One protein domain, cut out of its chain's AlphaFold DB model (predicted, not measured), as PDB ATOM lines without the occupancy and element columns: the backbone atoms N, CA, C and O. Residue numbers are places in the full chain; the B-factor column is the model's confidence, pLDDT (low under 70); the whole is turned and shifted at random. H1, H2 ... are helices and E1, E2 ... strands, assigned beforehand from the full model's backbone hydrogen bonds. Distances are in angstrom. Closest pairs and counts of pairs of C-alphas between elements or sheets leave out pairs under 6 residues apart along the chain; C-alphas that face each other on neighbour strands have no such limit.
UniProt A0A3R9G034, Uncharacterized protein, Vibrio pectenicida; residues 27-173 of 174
ATOM      1  N   THR A  27       6.609   1.761  38.019       51.34
ATOM      2  CA  THR A  27       5.632   0.684  37.852       51.34
ATOM      3  C   THR A  27       5.598   0.163  36.420       51.34
ATOM      4  O   THR A  27       5.045   0.817  35.534       51.34
ATOM      5  N   ASN A  28       6.125  -1.045  36.203       51.44
ATOM      6  CA  ASN A  28       5.563  -1.979  35.227       51.44
ATOM      7  C   ASN A  28       5.832  -3.447  35.645       51.44
ATOM      8  O   ASN A  28       7.002  -3.844  35.667       51.44
ATOM      9  N   PRO A  29       4.797  -4.259  35.969       52.16
ATOM     10  CA  PRO A  29       3.381  -3.910  36.060       52.16
ATOM     11  C   PRO A  29       3.114  -3.019  37.283       52.16
ATOM     12  O   PRO A  29       4.004  -2.763  38.101       52.16
ATOM     13  N   GLU A  30       1.889  -2.506  37.395       51.91
ATOM     14  CA  GLU A  30       1.448  -1.782  38.589       51.91
ATOM     15  C   GLU A  30       1.732  -2.608  39.855       51.91
ATOM     16  O   GLU A  30       1.329  -3.763  39.971       51.91
ATOM     17  N   GLY A  31       2.450  -2.013  40.811       51.88
ATOM     18  CA  GLY A  31       2.713  -2.629  42.112       51.88
ATOM     19  C   GLY A  31       3.928  -3.559  42.199       51.88
ATOM     20  O   GLY A  31       4.113  -4.151  43.256       51.88
ATOM     21  N   PHE A  32       4.754  -3.677  41.157       65.00
ATOM     22  CA  PHE A  32       6.056  -4.348  41.243       65.00
ATOM     23  C   PHE A  32       7.174  -3.337  41.505       65.00
ATOM     24  O   PHE A  32       7.326  -2.369  40.756       65.00
ATOM     25  N   CYS A  33       7.973  -3.568  42.549       70.00
ATOM     26  CA  CYS A  33       9.091  -2.697  42.885       70.00
ATOM     27  C   CYS A  33      10.383  -3.502  43.014       70.00
ATOM     28  O   CYS A  33      10.529  -4.341  43.903       70.00
ATOM     29  N   ILE A  34      11.374  -3.167  42.191       73.06
ATOM     30  CA  ILE A  34      12.763  -3.515  42.493       73.06
ATOM     31  C   ILE A  34      13.206  -2.591  43.624       73.06
ATOM     32  O   ILE A  34      13.291  -1.376  43.455       73.06
ATOM     33  N   THR A  35      13.415  -3.162  44.806       75.75
ATOM     34  CA  THR A  35      13.719  -2.406  46.029       75.75
ATOM     35  C   THR A  35      15.195  -2.058  46.127       75.75
ATOM     36  O   THR A  35      15.558  -1.050  46.732       75.75
ATOM     37  N   LYS A  36      16.051  -2.895  45.533       79.19
ATOM     38  CA  LYS A  36      17.501  -2.744  45.574       79.19
ATOM     39  C   LYS A  36      18.147  -3.456  44.391       79.19
ATOM     40  O   LYS A  36      17.723  -4.553  44.027       79.19
ATOM     41  N   MET A  37      19.201  -2.857  43.844       79.88
ATOM     42  CA  MET A  37      20.139  -3.530  42.950       79.88
ATOM     43  C   MET A  37      21.562  -3.272  43.425       79.88
ATOM     44  O   MET A  37      21.961  -2.115  43.532       79.88
ATOM     45  N   ASP A  38      22.309  -4.342  43.684       82.56
ATOM     46  CA  ASP A  38      23.720  -4.270  44.066       82.56
ATOM     47  C   ASP A  38      24.593  -4.990  43.047       82.56
ATOM     48  O   ASP A  38      24.201  -6.031  42.518       82.56
ATOM     49  N   GLU A  39      25.811  -4.495  42.869       78.38
ATOM     50  CA  GLU A  39      26.864  -5.171  42.111       78.38
ATOM     51  C   GLU A  39      28.091  -5.507  42.972       78.38
ATOM     52  O   GLU A  39      28.379  -4.837  43.968       78.38
ATOM     53  N   ASP A  40      28.798  -6.569  42.586       79.94
ATOM     54  CA  ASP A  40      30.173  -6.884  42.991       79.94
ATOM     55  C   ASP A  40      30.995  -7.305  41.766       79.94
ATOM     56  O   ASP A  40      30.441  -7.426  40.685       79.94
ATOM     57  N   ASP A  41      32.295  -7.554  41.924       73.94
ATOM     58  CA  ASP A  41      33.260  -7.832  40.846       73.94
ATOM     59  C   ASP A  41      32.783  -8.766  39.722       73.94
ATOM     60  O   ASP A  41      33.247  -8.647  38.588       73.94
ATOM     61  N   ASN A  42      31.860  -9.690  40.010       77.62
ATOM     62  CA  ASN A  42      31.372 -10.665  39.038       77.62
ATOM     63  C   ASN A  42      29.846 -10.767  38.952       77.62
ATOM     64  O   ASN A  42      29.344 -11.509  38.101       77.62
ATOM     65  N   ASN A  43      29.102 -10.082  39.823       83.44
ATOM     66  CA  ASN A  43      27.681 -10.347  39.993       83.44
ATOM     67  C   ASN A  43      26.823  -9.099  40.108       83.44
ATOM     68  O   ASN A  43      27.213  -8.118  40.731       83.44
ATOM     69  N   VAL A  44      25.582  -9.218  39.636       82.75
ATOM     70  CA  VAL A  44      24.492  -8.320  40.020       82.75
ATOM     71  C   VAL A  44      23.432  -9.072  40.797       82.75
ATOM     72  O   VAL A  44      23.077 -10.210  40.485       82.75
ATOM     73  N   ARG A  45      22.932  -8.410  41.834       86.75
ATOM     74  CA  ARG A  45      21.854  -8.859  42.701       86.75
ATOM     75  C   ARG A  45      20.700  -7.883  42.591       86.75
ATOM     76  O   ARG A  45      20.906  -6.682  42.726       86.75
ATOM     77  N   ALA A  46      19.496  -8.402  42.400       85.06
ATOM     78  CA  ALA A  46      18.268  -7.622  42.469       85.06
ATOM     79  C   ALA A  46      17.352  -8.187  43.557       85.06
ATOM     80  O   ALA A  46      17.235  -9.407  43.714       85.06
ATOM     81  N   TRP A  47      16.702  -7.289  44.294       86.44
ATOM     82  CA  TRP A  47      15.662  -7.611  45.268       86.44
ATOM     83  C   TRP A  47      14.344  -6.986  44.844       86.44
ATOM     84  O   TRP A  47      14.303  -5.847  44.374       86.44
ATOM     85  N   PHE A  48      13.269  -7.723  45.075       84.75
ATOM     86  CA  PHE A  48      11.909  -7.329  44.745       84.75
ATOM     87  C   PHE A  48      11.094  -7.145  46.031       84.75
ATOM     88  O   PHE A  48      11.415  -7.720  47.071       84.75
ATOM     89  N   ASP A  49      10.059  -6.310  45.988       80.62
ATOM     90  CA  ASP A  49       9.189  -6.019  47.138       80.62
ATOM     91  C   ASP A  49       8.323  -7.210  47.571       80.62
ATOM     92  O   ASP A  49       7.818  -7.234  48.695       80.62
ATOM     93  N   ARG A  50       8.163  -8.200  46.691       82.12
ATOM     94  CA  ARG A  50       7.387  -9.425  46.900       82.12
ATOM     95  C   ARG A  50       7.954 -10.579  46.073       82.12
ATOM     96  O   ARG A  50       8.864 -10.380  45.276       82.12
ATOM     97  N   GLU A  51       7.423 -11.778  46.277       87.50
ATOM     98  CA  GLU A  51       7.636 -12.927  45.389       87.50
ATOM     99  C   GLU A  51       6.661 -12.852  44.206       87.50
ATOM    100  O   GLU A  51       5.482 -12.539  44.397       87.50
ATOM    101  N   LEU A  52       7.158 -13.074  42.987       82.75
ATOM    102  CA  LEU A  52       6.371 -13.004  41.757       82.75
ATOM    103  C   LEU A  52       7.053 -13.752  40.607       82.75
ATOM    104  O   LEU A  52       8.274 -13.904  40.601       82.75
ATOM    105  N   ASP A  53       6.259 -14.087  39.590       87.81
ATOM    106  CA  ASP A  53       6.751 -14.540  38.289       87.81
ATOM    107  C   ASP A  53       7.296 -13.352  37.474       87.81
ATOM    108  O   ASP A  53       6.584 -12.369  37.217       87.81
ATOM    109  N   PHE A  54       8.538 -13.454  37.003       86.62
ATOM    110  CA  PHE A  54       9.158 -12.459  36.131       86.62
ATOM    111  C   PHE A  54      10.096 -13.086  35.096       86.62
ATOM    112  O   PHE A  54      10.733 -14.111  35.324       86.62
ATOM    113  N   ASP A  55      10.215 -12.420  33.952       88.25
ATOM    114  CA  ASP A  55      11.259 -12.682  32.975       88.25
ATOM    115  C   ASP A  55      12.480 -11.796  33.271       88.25
ATOM    116  O   ASP A  55      12.361 -10.610  33.600       88.25
ATOM    117  N   ALA A  56      13.667 -12.370  33.112       88.38
ATOM    118  CA  ALA A  56      14.947 -11.694  33.210       88.38
ATOM    119  C   ALA A  56      15.731 -11.822  31.902       88.38
ATOM    120  O   ALA A  56      15.785 -12.885  31.282       88.38
ATOM    121  N   LEU A  57      16.373 -10.723  31.522       88.88
ATOM    122  CA  LEU A  57      17.274 -10.609  30.389       88.88
ATOM    123  C   LEU A  57      18.621 -10.094  30.888       88.88
ATOM    124  O   LEU A  57      18.691  -9.107  31.617       88.88
ATOM    125  N   LEU A  58      19.691 -10.739  30.452       89.38
ATOM    126  CA  LEU A  58      21.060 -10.282  30.618       89.38
ATOM    127  C   LEU A  58      21.661 -10.158  29.214       89.38
ATOM    128  O   LEU A  58      21.760 -11.147  28.491       89.38
ATOM    129  N   LEU A  59      22.000  -8.933  28.811       90.19
ATOM    130  CA  LEU A  59      22.524  -8.617  27.482       90.19
ATOM    131  C   LEU A  59      23.869  -7.912  27.599       90.19
ATOM    132  O   LEU A  59      23.982  -6.938  28.344       90.19
ATOM    133  N   GLY A  60      24.843  -8.338  26.800       88.00
ATOM    134  CA  GLY A  60      26.143  -7.696  26.752       88.00
ATOM    135  C   GLY A  60      26.886  -7.874  25.441       88.00
ATOM    136  O   GLY A  60      26.514  -8.662  24.569       88.00
ATOM    137  N   TYR A  61      27.936  -7.074  25.309       85.88
ATOM    138  CA  TYR A  61      28.740  -6.948  24.107       85.88
ATOM    139  C   TYR A  61      30.202  -6.635  24.446       85.88
ATOM    140  O   TYR A  61      30.480  -5.803  25.314       85.88
ATOM    141  N   ASP A  62      31.133  -7.258  23.723       82.50
ATOM    142  CA  ASP A  62      32.571  -7.065  23.913       82.50
ATOM    143  C   ASP A  62      33.093  -5.888  23.084       82.50
ATOM    144  O   ASP A  62      33.026  -5.892  21.861       82.50
ATOM    145  N   LEU A  63      33.716  -4.897  23.718       81.81
ATOM    146  CA  LEU A  63      34.221  -3.694  23.042       81.81
ATOM    147  C   LEU A  63      35.338  -3.970  22.029       81.81
ATOM    148  O   LEU A  63      35.518  -3.199  21.088       81.81
ATOM    149  N   MET A  64      36.094  -5.048  22.236       78.50
ATOM    150  CA  MET A  64      37.267  -5.400  21.427       78.50
ATOM    151  C   MET A  64      36.960  -6.428  20.329       78.50
ATOM    152  O   MET A  64      37.846  -6.762  19.543       78.50
ATOM    153  N   SER A  65      35.732  -6.950  20.253       75.94
ATOM    154  CA  SER A  65      35.330  -7.936  19.242       75.94
ATOM    155  C   SER A  65      33.906  -7.667  18.750       75.94
ATOM    156  O   SER A  65      33.249  -6.764  19.236       75.94
ATOM    157  N   SER A  66      33.390  -8.395  17.760       75.62
ATOM    158  CA  SER A  66      31.968  -8.299  17.377       75.62
ATOM    159  C   SER A  66      31.061  -9.242  18.183       75.62
ATOM    160  O   SER A  66      29.887  -9.405  17.846       75.62
ATOM    161  N   LYS A  67      31.596  -9.896  19.220       80.31
ATOM    162  CA  LYS A  67      30.856 -10.873  20.015       80.31
ATOM    163  C   LYS A  67      29.878 -10.182  20.956       80.31
ATOM    164  O   LYS A  67      30.169  -9.157  21.567       80.31
ATOM    165  N   HIS A  68      28.708 -10.787  21.059       84.81
ATOM    166  CA  HIS A  68      27.644 -10.411  21.969       84.81
ATOM    167  C   HIS A  68      27.096 -11.674  22.618       84.81
ATOM    168  O   HIS A  68      27.275 -12.785  22.111       84.81
ATOM    169  N   TRP A  69      26.395 -11.488  23.722       85.25
ATOM    170  CA  TRP A  69      25.709 -12.558  24.416       85.25
ATOM    171  C   TRP A  69      24.373 -12.052  24.936       85.25
ATOM    172  O   TRP A  69      24.223 -10.896  25.337       85.25
ATOM    173  N   THR A  70      23.403 -12.956  24.936       86.19
ATOM    174  CA  THR A  70      22.054 -12.693  25.414       86.19
ATOM    175  C   THR A  70      21.593 -13.906  26.198       86.19
ATOM    176  O   THR A  70      21.617 -15.027  25.691       86.19
ATOM    177  N   TYR A  71      21.177 -13.687  27.437       87.62
ATOM    178  CA  TYR A  71      20.646 -14.714  28.314       87.62
ATOM    179  C   TYR A  71      19.239 -14.334  28.755       87.62
ATOM    180  O   TYR A  71      19.012 -13.227  29.238       87.62
ATOM    181  N   TYR A  72      18.313 -15.276  28.598       88.31
ATOM    182  CA  TYR A  72      16.921 -15.143  29.008       88.31
ATOM    183  C   TYR A  72      16.585 -16.208  30.039       88.31
ATOM    184  O   TYR A  72      16.931 -17.378  29.862       88.31
ATOM    185  N   ALA A  73      15.868 -15.808  31.082       88.50
ATOM    186  CA  ALA A  73      15.377 -16.718  32.099       88.50
ATOM    187  C   ALA A  73      13.980 -16.317  32.563       88.50
ATOM    188  O   ALA A  73      13.700 -15.133  32.730       88.50
ATOM    189  N   GLN A  74      13.130 -17.313  32.788       89.81
ATOM    190  CA  GLN A  74      11.855 -17.139  33.476       89.81
ATOM    191  C   GLN A  74      12.041 -17.601  34.910       89.81
ATOM    192  O   GLN A  74      12.581 -18.679  35.155       89.81
ATOM    193  N   GLU A  75      11.632 -16.772  35.854       87.44
ATOM    194  CA  GLU A  75      11.947 -16.940  37.261       87.44
ATOM    195  C   GLU A  75      10.707 -16.662  38.104       87.44
ATOM    196  O   GLU A  75       9.817 -15.913  37.704       87.44
ATOM    197  N   ASN A  76      10.682 -17.242  39.299       89.00
ATOM    198  CA  ASN A  76       9.775 -16.830  40.356       89.00
ATOM    199  C   ASN A  76      10.596 -16.593  41.626       89.00
ATOM    200  O   ASN A  76      11.421 -17.432  41.998       89.00
ATOM    201  N   GLY A  77      10.410 -15.446  42.272       87.75
ATOM    202  CA  GLY A  77      11.122 -15.127  43.503       87.75
ATOM    203  C   GLY A  77      11.082 -13.653  43.884       87.75
ATOM    204  O   GLY A  77      10.660 -12.796  43.114       87.75
ATOM    205  N   SER A  78      11.578 -13.355  45.085       85.31
ATOM    206  CA  SER A  78      11.804 -11.987  45.576       85.31
ATOM    207  C   SER A  78      13.279 -11.556  45.526       85.31
ATOM    208  O   SER A  78      13.642 -10.468  45.974       85.31
ATOM    209  N   TYR A  79      14.147 -12.414  44.991       85.81
ATOM    210  CA  TYR A  79      15.587 -12.204  44.906       85.81
ATOM    211  C   TYR A  79      16.156 -12.905  43.681       85.81
ATOM    212  O   TYR A  79      15.756 -14.028  43.363       85.81
ATOM    213  N   LYS A  80      17.151 -12.283  43.044       87.25
ATOM    214  CA  LYS A  80      17.886 -12.920  41.959       87.25
ATOM    215  C   LYS A  80      19.341 -12.464  41.891       87.25
ATOM    216  O   LYS A  80      19.662 -11.302  42.127       87.25
ATOM    217  N   LEU A  81      20.208 -13.423  41.570       87.00
ATOM    218  CA  LEU A  81      21.647 -13.270  41.382       87.00
ATOM    219  C   LEU A  81      22.001 -13.640  39.941       87.00
ATOM    220  O   LEU A  81      21.634 -14.725  39.481       87.00
ATOM    221  N   TRP A  82      22.764 -12.783  39.272       85.31
ATOM    222  CA  TRP A  82      23.390 -13.078  37.987       85.31
ATOM    223  C   TRP A  82      24.899 -13.035  38.130       85.31
ATOM    224  O   TRP A  82      25.430 -12.035  38.603       85.31
ATOM    225  N   ASN A  83      25.564 -14.093  37.670       83.75
ATOM    226  CA  ASN A  83      27.015 -14.133  37.531       83.75
ATOM    227  C   ASN A  83      27.350 -13.658  36.114       83.75
ATOM    228  O   ASN A  83      27.297 -14.441  35.166       83.75
ATOM    229  N   ILE A  84      27.628 -12.366  35.956       76.94
ATOM    230  CA  ILE A  84      27.888 -11.744  34.646       76.94
ATOM    231  C   ILE A  84      29.147 -12.316  34.016       76.94
ATOM    232  O   ILE A  84      29.198 -12.513  32.803       76.94
ATOM    233  N   SER A  85      30.128 -12.645  34.853       75.38
ATOM    234  CA  SER A  85      31.372 -13.262  34.421       75.38
ATOM    235  C   SER A  85      31.091 -14.494  33.547       75.38
ATOM    236  O   SER A  85      31.675 -14.632  32.482       75.38
ATOM    237  N   ASN A  86      30.122 -15.350  33.896       78.50
ATOM    238  CA  ASN A  86      29.806 -16.569  33.132       78.50
ATOM    239  C   ASN A  86      29.369 -16.325  31.678       78.50
ATOM    240  O   ASN A  86      29.331 -17.275  30.898       78.50
ATOM    241  N   HIS A  87      29.006 -15.090  31.327       76.88
ATOM    242  CA  HIS A  87      28.552 -14.718  29.992       76.88
ATOM    243  C   HIS A  87      29.574 -13.878  29.216       76.88
ATOM    244  O   HIS A  87      29.534 -13.890  27.989       76.88
ATOM    245  N   ALA A  88      30.491 -13.186  29.897       69.75
ATOM    246  CA  ALA A  88      31.561 -12.437  29.249       69.75
ATOM    247  C   ALA A  88      32.593 -13.389  28.612       69.75
ATOM    248  O   ALA A  88      32.925 -14.430  29.179       69.75
ATOM    249  N   ASP A  89      33.100 -13.052  27.422       64.44
ATOM    250  CA  ASP A  89      34.176 -13.823  26.795       64.44
ATOM    251  C   ASP A  89      35.495 -13.524  27.515       64.44
ATOM    252  O   ASP A  89      35.890 -12.369  27.588       64.44
ATOM    253  N   TYR A  90      36.197 -14.531  28.029       60.69
ATOM    254  CA  TYR A  90      37.423 -14.381  28.835       60.69
ATOM    255  C   TYR A  90      38.708 -14.409  27.992       60.69
ATOM    256  O   TYR A  90      39.753 -14.929  28.402       60.69
ATOM    257  N   ALA A  91      38.656 -13.909  26.756       59.50
ATOM    258  CA  ALA A  91      39.893 -13.626  26.042       59.50
ATOM    259  C   ALA A  91      40.707 -12.589  26.847       59.50
ATOM    260  O   ALA A  91      40.145 -11.682  27.453       59.50
ATOM    261  N   LYS A  92      42.041 -12.721  26.892       55.75
ATOM    262  CA  LYS A  92      42.896 -11.784  27.645       55.75
ATOM    263  C   LYS A  92      42.541 -10.332  27.290       55.75
ATOM    264  O   LYS A  92      42.623  -9.980  26.117       55.75
ATOM    265  N   GLU A  93      42.236  -9.520  28.310       61.97
ATOM    266  CA  GLU A  93      41.823  -8.103  28.209       61.97
ATOM    267  C   GLU A  93      40.393  -7.856  27.723       61.97
ATOM    268  O   GLU A  93      40.111  -6.848  27.063       61.97
ATOM    269  N   SER A  94      39.469  -8.748  28.056       70.19
ATOM    270  CA  SER A  94      38.073  -8.534  27.717       70.19
ATOM    271  C   SER A  94      37.460  -7.367  28.478       70.19
ATOM    272  O   SER A  94      37.381  -7.327  29.708       70.19
ATOM    273  N   LYS A  95      36.996  -6.407  27.681       80.94
ATOM    274  CA  LYS A  95      36.235  -5.240  28.102       80.94
ATOM    275  C   LYS A  95      34.855  -5.361  27.502       80.94
ATOM    276  O   LYS A  95      34.731  -5.331  26.276       80.94
ATOM    277  N   SER A  96      33.836  -5.472  28.334       83.81
ATOM    278  CA  SER A  96      32.465  -5.628  27.869       83.81
ATOM    279  C   SER A  96      31.539  -4.601  28.500       83.81
ATOM    280  O   SER A  96      31.765  -4.084  29.596       83.81
ATOM    281  N   LEU A  97      30.504  -4.265  27.743       88.12
ATOM    282  CA  LEU A  97      29.407  -3.409  28.155       88.12
ATOM    283  C   LEU A  97      28.139  -4.246  28.206       88.12
ATOM    284  O   LEU A  97      27.860  -4.995  27.271       88.12
ATOM    285  N   TRP A  98      27.366  -4.115  29.276       88.44
ATOM    286  CA  TRP A  98      26.178  -4.939  29.468       88.44
ATOM    287  C   TRP A  98      25.151  -4.272  30.388       88.44
ATOM    288  O   TRP A  98      25.439  -3.297  31.084       88.44
ATOM    289  N   PHE A  99      23.930  -4.797  30.378       88.88
ATOM    290  CA  PHE A  99      22.891  -4.451  31.343       88.88
ATOM    291  C   PHE A  99      21.997  -5.663  31.628       88.88
ATOM    292  O   PHE A  99      21.949  -6.633  30.866       88.88
ATOM    293  N   THR A 100      21.255  -5.584  32.727       88.38
ATOM    294  CA  THR A 100      20.163  -6.516  33.042       88.38
ATOM    295  C   THR A 100      18.824  -5.844  32.813       88.38
ATOM    296  O   THR A 100      18.701  -4.625  32.926       88.38
ATOM    297  N   ALA A 101      17.800  -6.618  32.483       89.12
ATOM    298  CA  ALA A 101      16.444  -6.124  32.377       89.12
ATOM    299  C   ALA A 101      15.429  -7.132  32.900       89.12
ATOM    300  O   ALA A 101      15.633  -8.341  32.815       89.12
ATOM    301  N   TYR A 102      14.325  -6.605  33.416       87.31
ATOM    302  CA  TYR A 102      13.268  -7.368  34.062       87.31
ATOM    303  C   TYR A 102      11.920  -6.993  33.495       87.31
ATOM    304  O   TYR A 102      11.638  -5.817  33.252       87.31
ATOM    305  N   ARG A 103      11.068  -7.999  33.352       87.12
ATOM    306  CA  ARG A 103       9.662  -7.824  33.032       87.12
ATOM    307  C   ARG A 103       8.864  -8.775  33.902       87.12
ATOM    308  O   ARG A 103       8.890  -9.982  33.692       87.12
ATOM    309  N   ALA A 104       8.154  -8.242  34.882       84.19
ATOM    310  CA  ALA A 104       7.181  -9.039  35.611       84.19
ATOM    311  C   ALA A 104       6.032  -9.458  34.681       84.19
ATOM    312  O   ALA A 104       5.761  -8.797  33.674       84.19
ATOM    313  N   ARG A 105       5.387 -10.587  34.983       78.44
ATOM    314  CA  ARG A 105       4.304 -11.119  34.147       78.44
ATOM    315  C   ARG A 105       3.243 -10.033  33.909       78.44
ATOM    316  O   ARG A 105       2.876  -9.320  34.834       78.44
ATOM    317  N   GLU A 106       2.787  -9.905  32.661       75.31
ATOM    318  CA  GLU A 106       1.810  -8.892  32.200       75.31
ATOM    319  C   GLU A 106       2.335  -7.448  32.065       75.31
ATOM    320  O   GLU A 106       1.603  -6.580  31.585       75.31
ATOM    321  N   ALA A 107       3.603  -7.171  32.394       80.56
ATOM    322  CA  ALA A 107       4.185  -5.859  32.118       80.56
ATOM    323  C   ALA A 107       4.281  -5.554  30.619       80.56
ATOM    324  O   ALA A 107       4.613  -6.406  29.795       80.56
ATOM    325  N   GLN A 108       4.075  -4.282  30.282       78.81
ATOM    326  CA  GLN A 108       4.123  -3.794  28.899       78.81
ATOM    327  C   GLN A 108       5.547  -3.485  28.401       78.81
ATOM    328  O   GLN A 108       5.778  -3.431  27.195       78.81
ATOM    329  N   CYS A 109       6.499  -3.254  29.308       83.06
ATOM    330  CA  CYS A 109       7.893  -2.960  28.980       83.06
ATOM    331  C   CYS A 109       8.860  -3.611  29.971       83.06
ATOM    332  O   CYS A 109       8.492  -3.978  31.084       83.06
ATOM    333  N   TRP A 110      10.113  -3.729  29.548       87.88
ATOM    334  CA  TRP A 110      11.224  -4.250  30.326       87.88
ATOM    335  C   TRP A 110      11.934  -3.108  31.049       87.88
ATOM    336  O   TRP A 110      12.436  -2.171  30.419       87.88
ATOM    337  N   LYS A 111      12.016  -3.173  32.375       86.25
ATOM    338  CA  LYS A 111      12.803  -2.221  33.156       86.25
ATOM    339  C   LYS A 111      14.251  -2.692  33.189       86.25
ATOM    340  O   LYS A 111      14.532  -3.793  33.650       86.25
ATOM    341  N   ARG A 112      15.172  -1.864  32.696       87.56
ATOM    342  CA  ARG A 112      16.605  -2.188  32.633       87.56
ATOM    343  C   ARG A 112      17.412  -1.527  33.743       87.56
ATOM    344  O   ARG A 112      17.056  -0.437  34.189       87.56
ATOM    345  N   SER A 113      18.520  -2.148  34.131       86.38
ATOM    346  CA  SER A 113      19.589  -1.506  34.887       86.38
ATOM    347  C   SER A 113      20.264  -0.422  34.051       86.38
ATOM    348  O   SER A 113      20.061  -0.289  32.833       86.38
ATOM    349  N   GLU A 114      21.091   0.375  34.712       85.25
ATOM    350  CA  GLU A 114      22.067   1.183  34.006       85.25
ATOM    351  C   GLU A 114      23.077   0.314  33.256       85.25
ATOM    352  O   GLU A 114      23.184  -0.898  33.470       85.25
ATOM    353  N   LEU A 115      23.748   0.955  32.303       87.38
ATOM    354  CA  LEU A 115      24.805   0.335  31.529       87.38
ATOM    355  C   LEU A 115      26.025   0.156  32.430       87.38
ATOM    356  O   LEU A 115      26.430   1.113  33.087       87.38
ATOM    357  N   LEU A 116      26.616  -1.034  32.419       85.44
ATOM    358  CA  LEU A 116      27.754  -1.393  33.254       85.44
ATOM    359  C   LEU A 116      28.930  -1.846  32.391       85.44
ATOM    360  O   LEU A 116      28.758  -2.456  31.335       85.44
ATOM    361  N   TYR A 117      30.131  -1.495  32.841       85.25
ATOM    362  CA  TYR A 117      31.403  -1.819  32.215       85.25
ATOM    363  C   TYR A 117      32.115  -2.882  33.046       85.25
ATOM    364  O   TYR A 117      32.418  -2.662  34.219       85.25
ATOM    365  N   PHE A 118      32.378  -4.023  32.417       81.75
ATOM    366  CA  PHE A 118      33.143  -5.126  32.982       81.75
ATOM    367  C   PHE A 118      34.532  -5.157  32.352       81.75
ATOM    368  O   PHE A 118      34.675  -5.040  31.131       81.75
ATOM    369  N   ASN A 119      35.554  -5.315  33.184       77.94
ATOM    370  CA  ASN A 119      36.933  -5.429  32.734       77.94
ATOM    371  C   ASN A 119      37.653  -6.519  33.519       77.94
ATOM    372  O   ASN A 119      37.779  -6.428  34.741       77.94
ATOM    373  N   GLU A 120      38.152  -7.513  32.796       70.56
ATOM    374  CA  GLU A 120      39.068  -8.513  33.328       70.56
ATOM    375  C   GLU A 120      40.505  -8.042  33.098       70.56
ATOM    376  O   GLU A 120      40.939  -7.821  31.961       70.56
ATOM    377  N   ASN A 121      41.274  -7.886  34.176       64.88
ATOM    378  CA  ASN A 121      42.693  -7.567  34.059       64.88
ATOM    379  C   ASN A 121      43.581  -8.814  34.179       64.88
ATOM    380  O   ASN A 121      43.191  -9.871  34.668       64.88
ATOM    381  N   TRP A 122      44.842  -8.669  33.776       57.16
ATOM    382  CA  TRP A 122      45.830  -9.755  33.778       57.16
ATOM    383  C   TRP A 122      46.158 -10.310  35.166       57.16
ATOM    384  O   TRP A 122      46.766 -11.375  35.263       57.16
ATOM    385  N   ALA A 123      45.795  -9.588  36.228       66.31
ATOM    386  CA  ALA A 123      45.953 -10.041  37.602       66.31
ATOM    387  C   ALA A 123      44.826 -11.000  38.036       66.31
ATOM    388  O   ALA A 123      44.818 -11.431  39.186       66.31
ATOM    389  N   GLY A 124      43.888 -11.335  37.137       61.09
ATOM    390  CA  GLY A 124      42.726 -12.171  37.444       61.09
ATOM    391  C   GLY A 124      41.697 -11.454  38.317       61.09
ATOM    392  O   GLY A 124      40.881 -12.105  38.965       61.09
ATOM    393  N   THR A 125      41.760 -10.122  38.373       68.81
ATOM    394  CA  THR A 125      40.754  -9.304  39.055       68.81
ATOM    395  C   THR A 125      39.781  -8.754  38.027       68.81
ATOM    396  O   THR A 125      40.172  -8.070  37.077       68.81
ATOM    397  N   ASN A 126      38.512  -9.071  38.249       73.31
ATOM    398  CA  ASN A 126      37.386  -8.566  37.489       73.31
ATOM    399  C   ASN A 126      36.788  -7.406  38.261       73.31
ATOM    400  O   ASN A 126      36.735  -7.449  39.487       73.31
ATOM    401  N   PHE A 127      36.359  -6.366  37.563       74.56
ATOM    402  CA  PHE A 127      35.672  -5.260  38.207       74.56
ATOM    403  C   PHE A 127      34.506  -4.793  37.357       74.56
ATOM    404  O   PHE A 127      34.622  -4.615  36.139       74.56
ATOM    405  N   LEU A 128      33.391  -4.576  38.047       76.62
ATOM    406  CA  LEU A 128      32.216  -3.903  37.529       76.62
ATOM    407  C   LEU A 128      32.223  -2.451  37.979       76.62
ATOM    408  O   LEU A 128      32.478  -2.135  39.140       76.62
ATOM    409  N   GLN A 129      31.966  -1.561  37.034       78.69
ATOM    410  CA  GLN A 129      31.769  -0.149  37.314       78.69
ATOM    411  C   GLN A 129      30.860   0.471  36.264       78.69
ATOM    412  O   GLN A 129      30.729  -0.029  35.146       78.69
ATOM    413  N   GLN A 130      30.299   1.633  36.580       77.25
ATOM    414  CA  GLN A 130      29.679   2.458  35.553       77.25
ATOM    415  C   GLN A 130      30.719   2.854  34.481       77.25
ATOM    416  O   GLN A 130      31.873   3.146  34.819       77.25
ATOM    417  N   PRO A 131      30.330   2.893  33.195       76.75
ATOM    418  CA  PRO A 131      31.190   3.338  32.107       76.75
ATOM    419  C   PRO A 131      31.843   4.699  32.406       76.75
ATOM    420  O   PRO A 131      31.150   5.683  32.662       76.75
ATOM    421  N   LYS A 132      33.178   4.768  32.334       67.88
ATOM    422  CA  LYS A 132      33.969   6.013  32.382       67.88
ATOM    423  C   LYS A 132      34.959   6.070  31.222       67.88
ATOM    424  O   LYS A 132      35.403   5.022  30.756       67.88
ATOM    425  N   ASP A 133      35.287   7.290  30.797       59.22
ATOM    426  CA  ASP A 133      36.316   7.732  29.837       59.22
ATOM    427  C   ASP A 133      36.396   6.986  28.486       59.22
ATOM    428  O   ASP A 133      36.173   7.598  27.442       59.22
ATOM    429  N   SER A 134      36.654   5.675  28.461       57.59
ATOM    430  CA  SER A 134      36.804   4.867  27.239       57.59
ATOM    431  C   SER A 134      35.497   4.332  26.643       57.59
ATOM    432  O   SER A 134      35.472   3.966  25.474       57.59
ATOM    433  N   ALA A 135      34.425   4.258  27.434       61.22
ATOM    434  CA  ALA A 135      33.097   3.800  26.995       61.22
ATOM    435  C   ALA A 135      32.075   4.949  26.874       61.22
ATOM    436  O   ALA A 135      30.894   4.728  26.598       61.22
ATOM    437  N   THR A 136      32.527   6.188  27.088       65.00
ATOM    438  CA  THR A 136      31.704   7.396  27.008       65.00
ATOM    439  C   THR A 136      31.163   7.557  25.588       65.00
ATOM    440  O   THR A 136      31.931   7.746  24.649       65.00
ATOM    441  N   GLY A 137      29.841   7.469  25.428       71.94
ATOM    442  CA  GLY A 137      29.161   7.641  24.138       71.94
ATOM    443  C   GLY A 137      28.534   6.378  23.551       71.94
ATOM    444  O   GLY A 137      27.790   6.502  22.586       71.94
ATOM    445  N   ILE A 138      28.764   5.195  24.135       81.25
ATOM    446  CA  ILE A 138      28.021   3.986  23.752       81.25
ATOM    447  C   ILE A 138      26.674   3.980  24.475       81.25
ATOM    448  O   ILE A 138      26.600   4.002  25.706       81.25
ATOM    449  N   THR A 139      25.601   3.968  23.698       85.00
ATOM    450  CA  THR A 139      24.226   3.918  24.181       85.00
ATOM    451  C   THR A 139      23.734   2.477  24.309       85.00
ATOM    452  O   THR A 139      24.325   1.533  23.787       85.00
ATOM    453  N   VAL A 140      22.596   2.293  24.980       83.69
ATOM    454  CA  VAL A 140      21.908   0.995  24.969       83.69
ATOM    455  C   VAL A 140      21.502   0.599  23.551       83.69
ATOM    456  O   VAL A 140      21.620  -0.574  23.217       83.69
ATOM    457  N   GLN A 141      21.093   1.553  22.707       85.06
ATOM    458  CA  GLN A 141      20.742   1.246  21.322       85.06
ATOM    459  C   GLN A 141      21.954   0.728  20.540       85.06
ATOM    460  O   GLN A 141      21.821  -0.264  19.841       85.06
ATOM    461  N   ASP A 142      23.148   1.290  20.751       85.88
ATOM    462  CA  ASP A 142      24.372   0.796  20.101       85.88
ATOM    463  C   ASP A 142      24.685  -0.664  20.467       85.88
ATOM    464  O   ASP A 142      25.178  -1.427  19.639       85.88
ATOM    465  N   ILE A 143      24.401  -1.071  21.708       87.12
ATOM    466  CA  ILE A 143      24.558  -2.466  22.146       87.12
ATOM    467  C   ILE A 143      23.503  -3.349  21.476       87.12
ATOM    468  O   ILE A 143      23.835  -4.429  20.990       87.12
ATOM    469  N   LEU A 144      22.249  -2.888  21.414       86.94
ATOM    470  CA  LEU A 144      21.156  -3.610  20.758       86.94
ATOM    471  C   LEU A 144      21.414  -3.798  19.261       86.94
ATOM    472  O   LEU A 144      21.236  -4.902  18.760       86.94
ATOM    473  N   ASP A 145      21.889  -2.765  18.571       85.50
ATOM    474  CA  ASP A 145      22.203  -2.791  17.138       85.50
ATOM    475  C   ASP A 145      23.354  -3.753  16.815       85.50
ATOM    476  O   ASP A 145      23.429  -4.312  15.721       85.50
ATOM    477  N   ARG A 146      24.264  -3.980  17.770       82.50
ATOM    478  CA  ARG A 146      25.342  -4.971  17.629       82.50
ATOM    479  C   ARG A 146      24.896  -6.385  17.981       82.50
ATOM    480  O   ARG A 146      25.360  -7.335  17.355       82.50
ATOM    481  N   ALA A 147      24.020  -6.529  18.972       81.44
ATOM    482  CA  ALA A 147      23.485  -7.822  19.388       81.44
ATOM    483  C   ALA A 147      22.357  -8.335  18.474       81.44
ATOM    484  O   ALA A 147      22.075  -9.530  18.445       81.44
ATOM    485  N   SER A 148      21.710  -7.444  17.723       81.00
ATOM    486  CA  SER A 148      20.629  -7.755  16.793       81.00
ATOM    487  C   SER A 148      20.817  -6.997  15.487       81.00
ATOM    488  O   SER A 148      20.851  -5.771  15.467       81.00
ATOM    489  N   SER A 149      20.832  -7.723  14.368       68.69
ATOM    490  CA  SER A 149      20.977  -7.149  13.022       68.69
ATOM    491  C   SER A 149      19.856  -6.184  12.619       68.69
ATOM    492  O   SER A 149      20.001  -5.462  11.637       68.69
ATOM    493  N   GLN A 150      18.738  -6.181  13.353       72.56
ATOM    494  CA  GLN A 150      17.591  -5.300  13.124       72.56
ATOM    495  C   GLN A 150      17.450  -4.209  14.199       72.56
ATOM    496  O   GLN A 150      16.490  -3.446  14.144       72.56
ATOM    497  N   GLY A 151      18.344  -4.154  15.195       75.44
ATOM    498  CA  GLY A 151      18.228  -3.230  16.333       75.44
ATOM    499  C   GLY A 151      17.051  -3.528  17.270       75.44
ATOM    500  O   GLY A 151      16.700  -2.709  18.119       75.44
ATOM    501  N   VAL A 152      16.429  -4.705  17.120       82.88
ATOM    502  CA  VAL A 152      15.267  -5.164  17.894       82.88
ATOM    503  C   VAL A 152      15.596  -6.501  18.545       82.88
ATOM    504  O   VAL A 152      16.024  -7.437  17.867       82.88
ATOM    505  N   LEU A 153      15.389  -6.606  19.856       87.19
ATOM    506  CA  LEU A 153      15.460  -7.879  20.573       87.19
ATOM    507  C   LEU A 153      14.080  -8.515  20.673       87.19
ATOM    508  O   LEU A 153      13.077  -7.814  20.780       87.19
ATOM    509  N   PHE A 154      14.054  -9.842  20.696       86.19
ATOM    510  CA  PHE A 154      12.847 -10.630  20.901       86.19
ATOM    511  C   PHE A 154      12.998 -11.467  22.170       86.19
ATOM    512  O   PHE A 154      14.086 -11.980  22.442       86.19
ATOM    513  N   ASP A 155      11.923 -11.581  22.947       82.38
ATOM    514  CA  ASP A 155      11.881 -12.439  24.128       82.38
ATOM    515  C   ASP A 155      11.777 -13.927  23.748       82.38
ATOM    516  O   ASP A 155      11.695 -14.295  22.572       82.38
ATOM    517  N   SER A 156      11.763 -14.807  24.752       79.06
ATOM    518  CA  SER A 156      11.649 -16.262  24.561       79.06
ATOM    519  C   SER A 156      10.366 -16.704  23.843       79.06
ATOM    520  O   SER A 156      10.293 -17.841  23.382       79.06
ATOM    521  N   THR A 157       9.368 -15.823  23.721       82.38
ATOM    522  CA  THR A 157       8.102 -16.073  23.019       82.38
ATOM    523  C   THR A 157       8.058 -15.454  21.617       82.38
ATOM    524  O   THR A 157       7.057 -15.587  20.913       82.38
ATOM    525  N   GLY A 158       9.137 -14.793  21.188       84.44
ATOM    526  CA  GLY A 158       9.232 -14.124  19.892       84.44
ATOM    527  C   GLY A 158       8.574 -12.743  19.852       84.44
ATOM    528  O   GLY A 158       8.380 -12.202  18.764       84.44
ATOM    529  N   GLN A 159       8.222 -12.160  21.002       84.31
ATOM    530  CA  GLN A 159       7.681 -10.802  21.076       84.31
ATOM    531  C   GLN A 159       8.808  -9.773  21.184       84.31
ATOM    532  O   GLN A 159       9.796 -10.028  21.876       84.31
ATOM    533  N   PRO A 160       8.685  -8.602  20.533       86.75
ATOM    534  CA  PRO A 160       9.701  -7.566  20.614       86.75
ATOM    535  C   PRO A 160       9.826  -7.023  22.041       86.75
ATOM    536  O   PRO A 160       8.840  -6.742  22.726       86.75
ATOM    537  N   ILE A 161      11.067  -6.849  22.480       86.88
ATOM    538  CA  ILE A 161      11.415  -6.292  23.781       86.88
ATOM    539  C   ILE A 161      11.411  -4.773  23.679       86.88
ATOM    540  O   ILE A 161      12.264  -4.173  23.031       86.88
ATOM    541  N   ASN A 162      10.464  -4.154  24.378       86.00
ATOM    542  CA  ASN A 162      10.400  -2.708  24.543       86.00
ATOM    543  C   ASN A 162      10.890  -2.341  25.941       86.00
ATOM    544  O   ASN A 162      10.350  -2.845  26.926       86.00
ATOM    545  N   PHE A 163      11.889  -1.466  26.050       85.88
ATOM    546  CA  PHE A 163      12.382  -1.001  27.347       85.88
ATOM    547  C   PHE A 163      11.546   0.155  27.889       85.88
ATOM    548  O   PHE A 163      11.111   1.034  27.145       85.88
ATOM    549  N   CYS A 164      11.346   0.174  29.204       84.62
ATOM    550  CA  CYS A 164      10.721   1.300  29.883       84.62
ATOM    551  C   CYS A 164      11.621   2.545  29.819       84.62
ATOM    552  O   CYS A 164      12.849   2.445  29.743       84.62
ATOM    553  N   ASN A 165      11.013   3.730  29.920       81.88
ATOM    554  CA  ASN A 165      11.767   4.973  30.041       81.88
ATOM    555  C   ASN A 165      12.597   4.979  31.335       81.88
ATOM    556  O   ASN A 165      12.096   4.686  32.423       81.88
ATOM    557  N   GLY A 166      13.869   5.356  31.206       80.12
ATOM    558  CA  GLY A 166      14.807   5.448  32.324       80.12
ATOM    559  C   GLY A 166      15.327   4.095  32.824       80.12
ATOM    560  O   GLY A 166      14.629   3.080  32.827       80.12
ATOM    561  N   ALA A 167      16.576   4.103  33.285       82.62
ATOM    562  CA  ALA A 167      17.241   2.944  33.869       82.62
ATOM    563  C   ALA A 167      17.091   2.916  35.394       82.62
ATOM    564  O   ALA A 167      16.982   3.965  36.031       82.62
ATOM    565  N   MET A 168      17.140   1.723  35.979       81.94
ATOM    566  CA  MET A 168      17.326   1.562  37.419       81.94
ATOM    567  C   MET A 168      18.777   1.835  37.780       81.94
ATOM    568  O   MET A 168      19.691   1.396  37.081       81.94
ATOM    569  N   ARG A 169      18.975   2.536  38.892       79.50
ATOM    570  CA  ARG A 169      20.306   2.768  39.451       79.50
ATOM    571  C   ARG A 169      20.804   1.500  40.131       79.50
ATOM    572  O   ARG A 169      20.032   0.860  40.845       79.50
ATOM    573  N   VAL A 170      22.077   1.181  39.938       77.94
ATOM    574  CA  VAL A 170      22.753   0.082  40.624       77.94
ATOM    575  C   VAL A 170      23.688   0.695  41.660       77.94
ATOM    576  O   VAL A 170      24.449   1.616  41.369       77.94
ATOM    577  N   SER A 171      23.592   0.244  42.910       80.19
ATOM    578  CA  SER A 171      24.525   0.662  43.954       80.19
ATOM    579  C   SER A 171      25.724  -0.272  44.016       80.19
ATOM    580  O   SER A 171      25.587  -1.492  43.964       80.19
ATOM    581  N   GLN A 172      26.908   0.305  44.200       72.81
ATOM    582  CA  GLN A 172      28.090  -0.480  44.531       72.81
ATOM    583  C   GLN A 172      27.985  -0.977  45.968       72.81
ATOM    584  O   GLN A 172      27.654  -0.216  46.886       72.81
ATOM    585  N   ARG A 173      28.269  -2.264  46.166       67.12
ATOM    586  CA  ARG A 173      28.365  -2.825  47.507       67.12
ATOM    587  C   ARG A 173      29.652  -2.312  48.164       67.12
ATOM    588  O   ARG A 173      30.732  -2.471  47.604       67.12
TER     589      ARG A 173
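Overview. This is residues 27 to 173 of the 174 residues of an uncharacterized protein of Vibrio pectenicida (UniProt A0A3R9G034). One twisted sheet is folded back on itself like a flattened, incompletely closed barrel: the long hairpin of E2 and E3 doubles over, E1 lies beside one part of E2, and E4, E5 and E6 run on from the other part until E6 nears E1. H2 packs over the sheet on one face, the short H1 is on the opposite face, and the unnamed tail, residues 148 to 173, ends beside E1. The printed part has 147 residues, with six named strands and two named helices in the order E1, E2, E3, H1, E4, E5, E6 and H2; the class is mostly strand, strands holding 62 of the 74 residues in named elements, and neighbour strands are antiparallel. The whole is compact, radius of gyration of the C-alphas 14.9 A, spanning 44 by 36 by 24 A.

Along the chain. Start at C-alpha 34, (12.763, -3.515, 42.493), where E1, residues 34 to 40, begins its 17.7 A. E2, residues 43 to 62, bends by 170 degrees at residue 58 and measures 17.1 A from first to last C-alpha; look for its end at C-alpha 62, (32.571, -7.065, 23.913). Next come E3, residues 68 to 83, H1, 84 to 87, E4, 95 to 104, 30.2 A long, E5, 116 to 120, E6, 126 to 129, and H2, 140 to 147, ending at (23.485, -7.822, 19.388).

Arrangement. E1 and E4 lie on one side of E2, E3 on the other side. Find N 38 and O 45 at 2.9 A for E1 and E2, N 56 and O 73 at 2.8 A for E2 and E3, and N 57 and O 101 at 2.8 A for E2 and E4. E1 E2 E3 and E4 E5 E6 are meanders, each strand the antiparallel neighbour of the one before; see N 98 and O 116, 3.0 A, and N 117 and O 129, 2.8 A. The closest C-alphas of E1 and E6, Asp 40 and Leu 128, are 6.5 A apart. H2 is on the sheet at a height of 8.7 A, its closest C-alpha to E2 being Ile 143, 6.4 A from that of Tyr 61. Every O i to N i+4 pair of H2 is within hydrogen-bond range; H1 is too short for one.

Size, cuts and confidence. The C-alphas farthest apart, Glu 30 and Trp 122, are 45.3 A apart. The printed part has no cut, and the link E4 to E5 is long. Mean pLDDT of the printed part is 79.1, with residues 27 to 32 and 88 to 93 among those under 70.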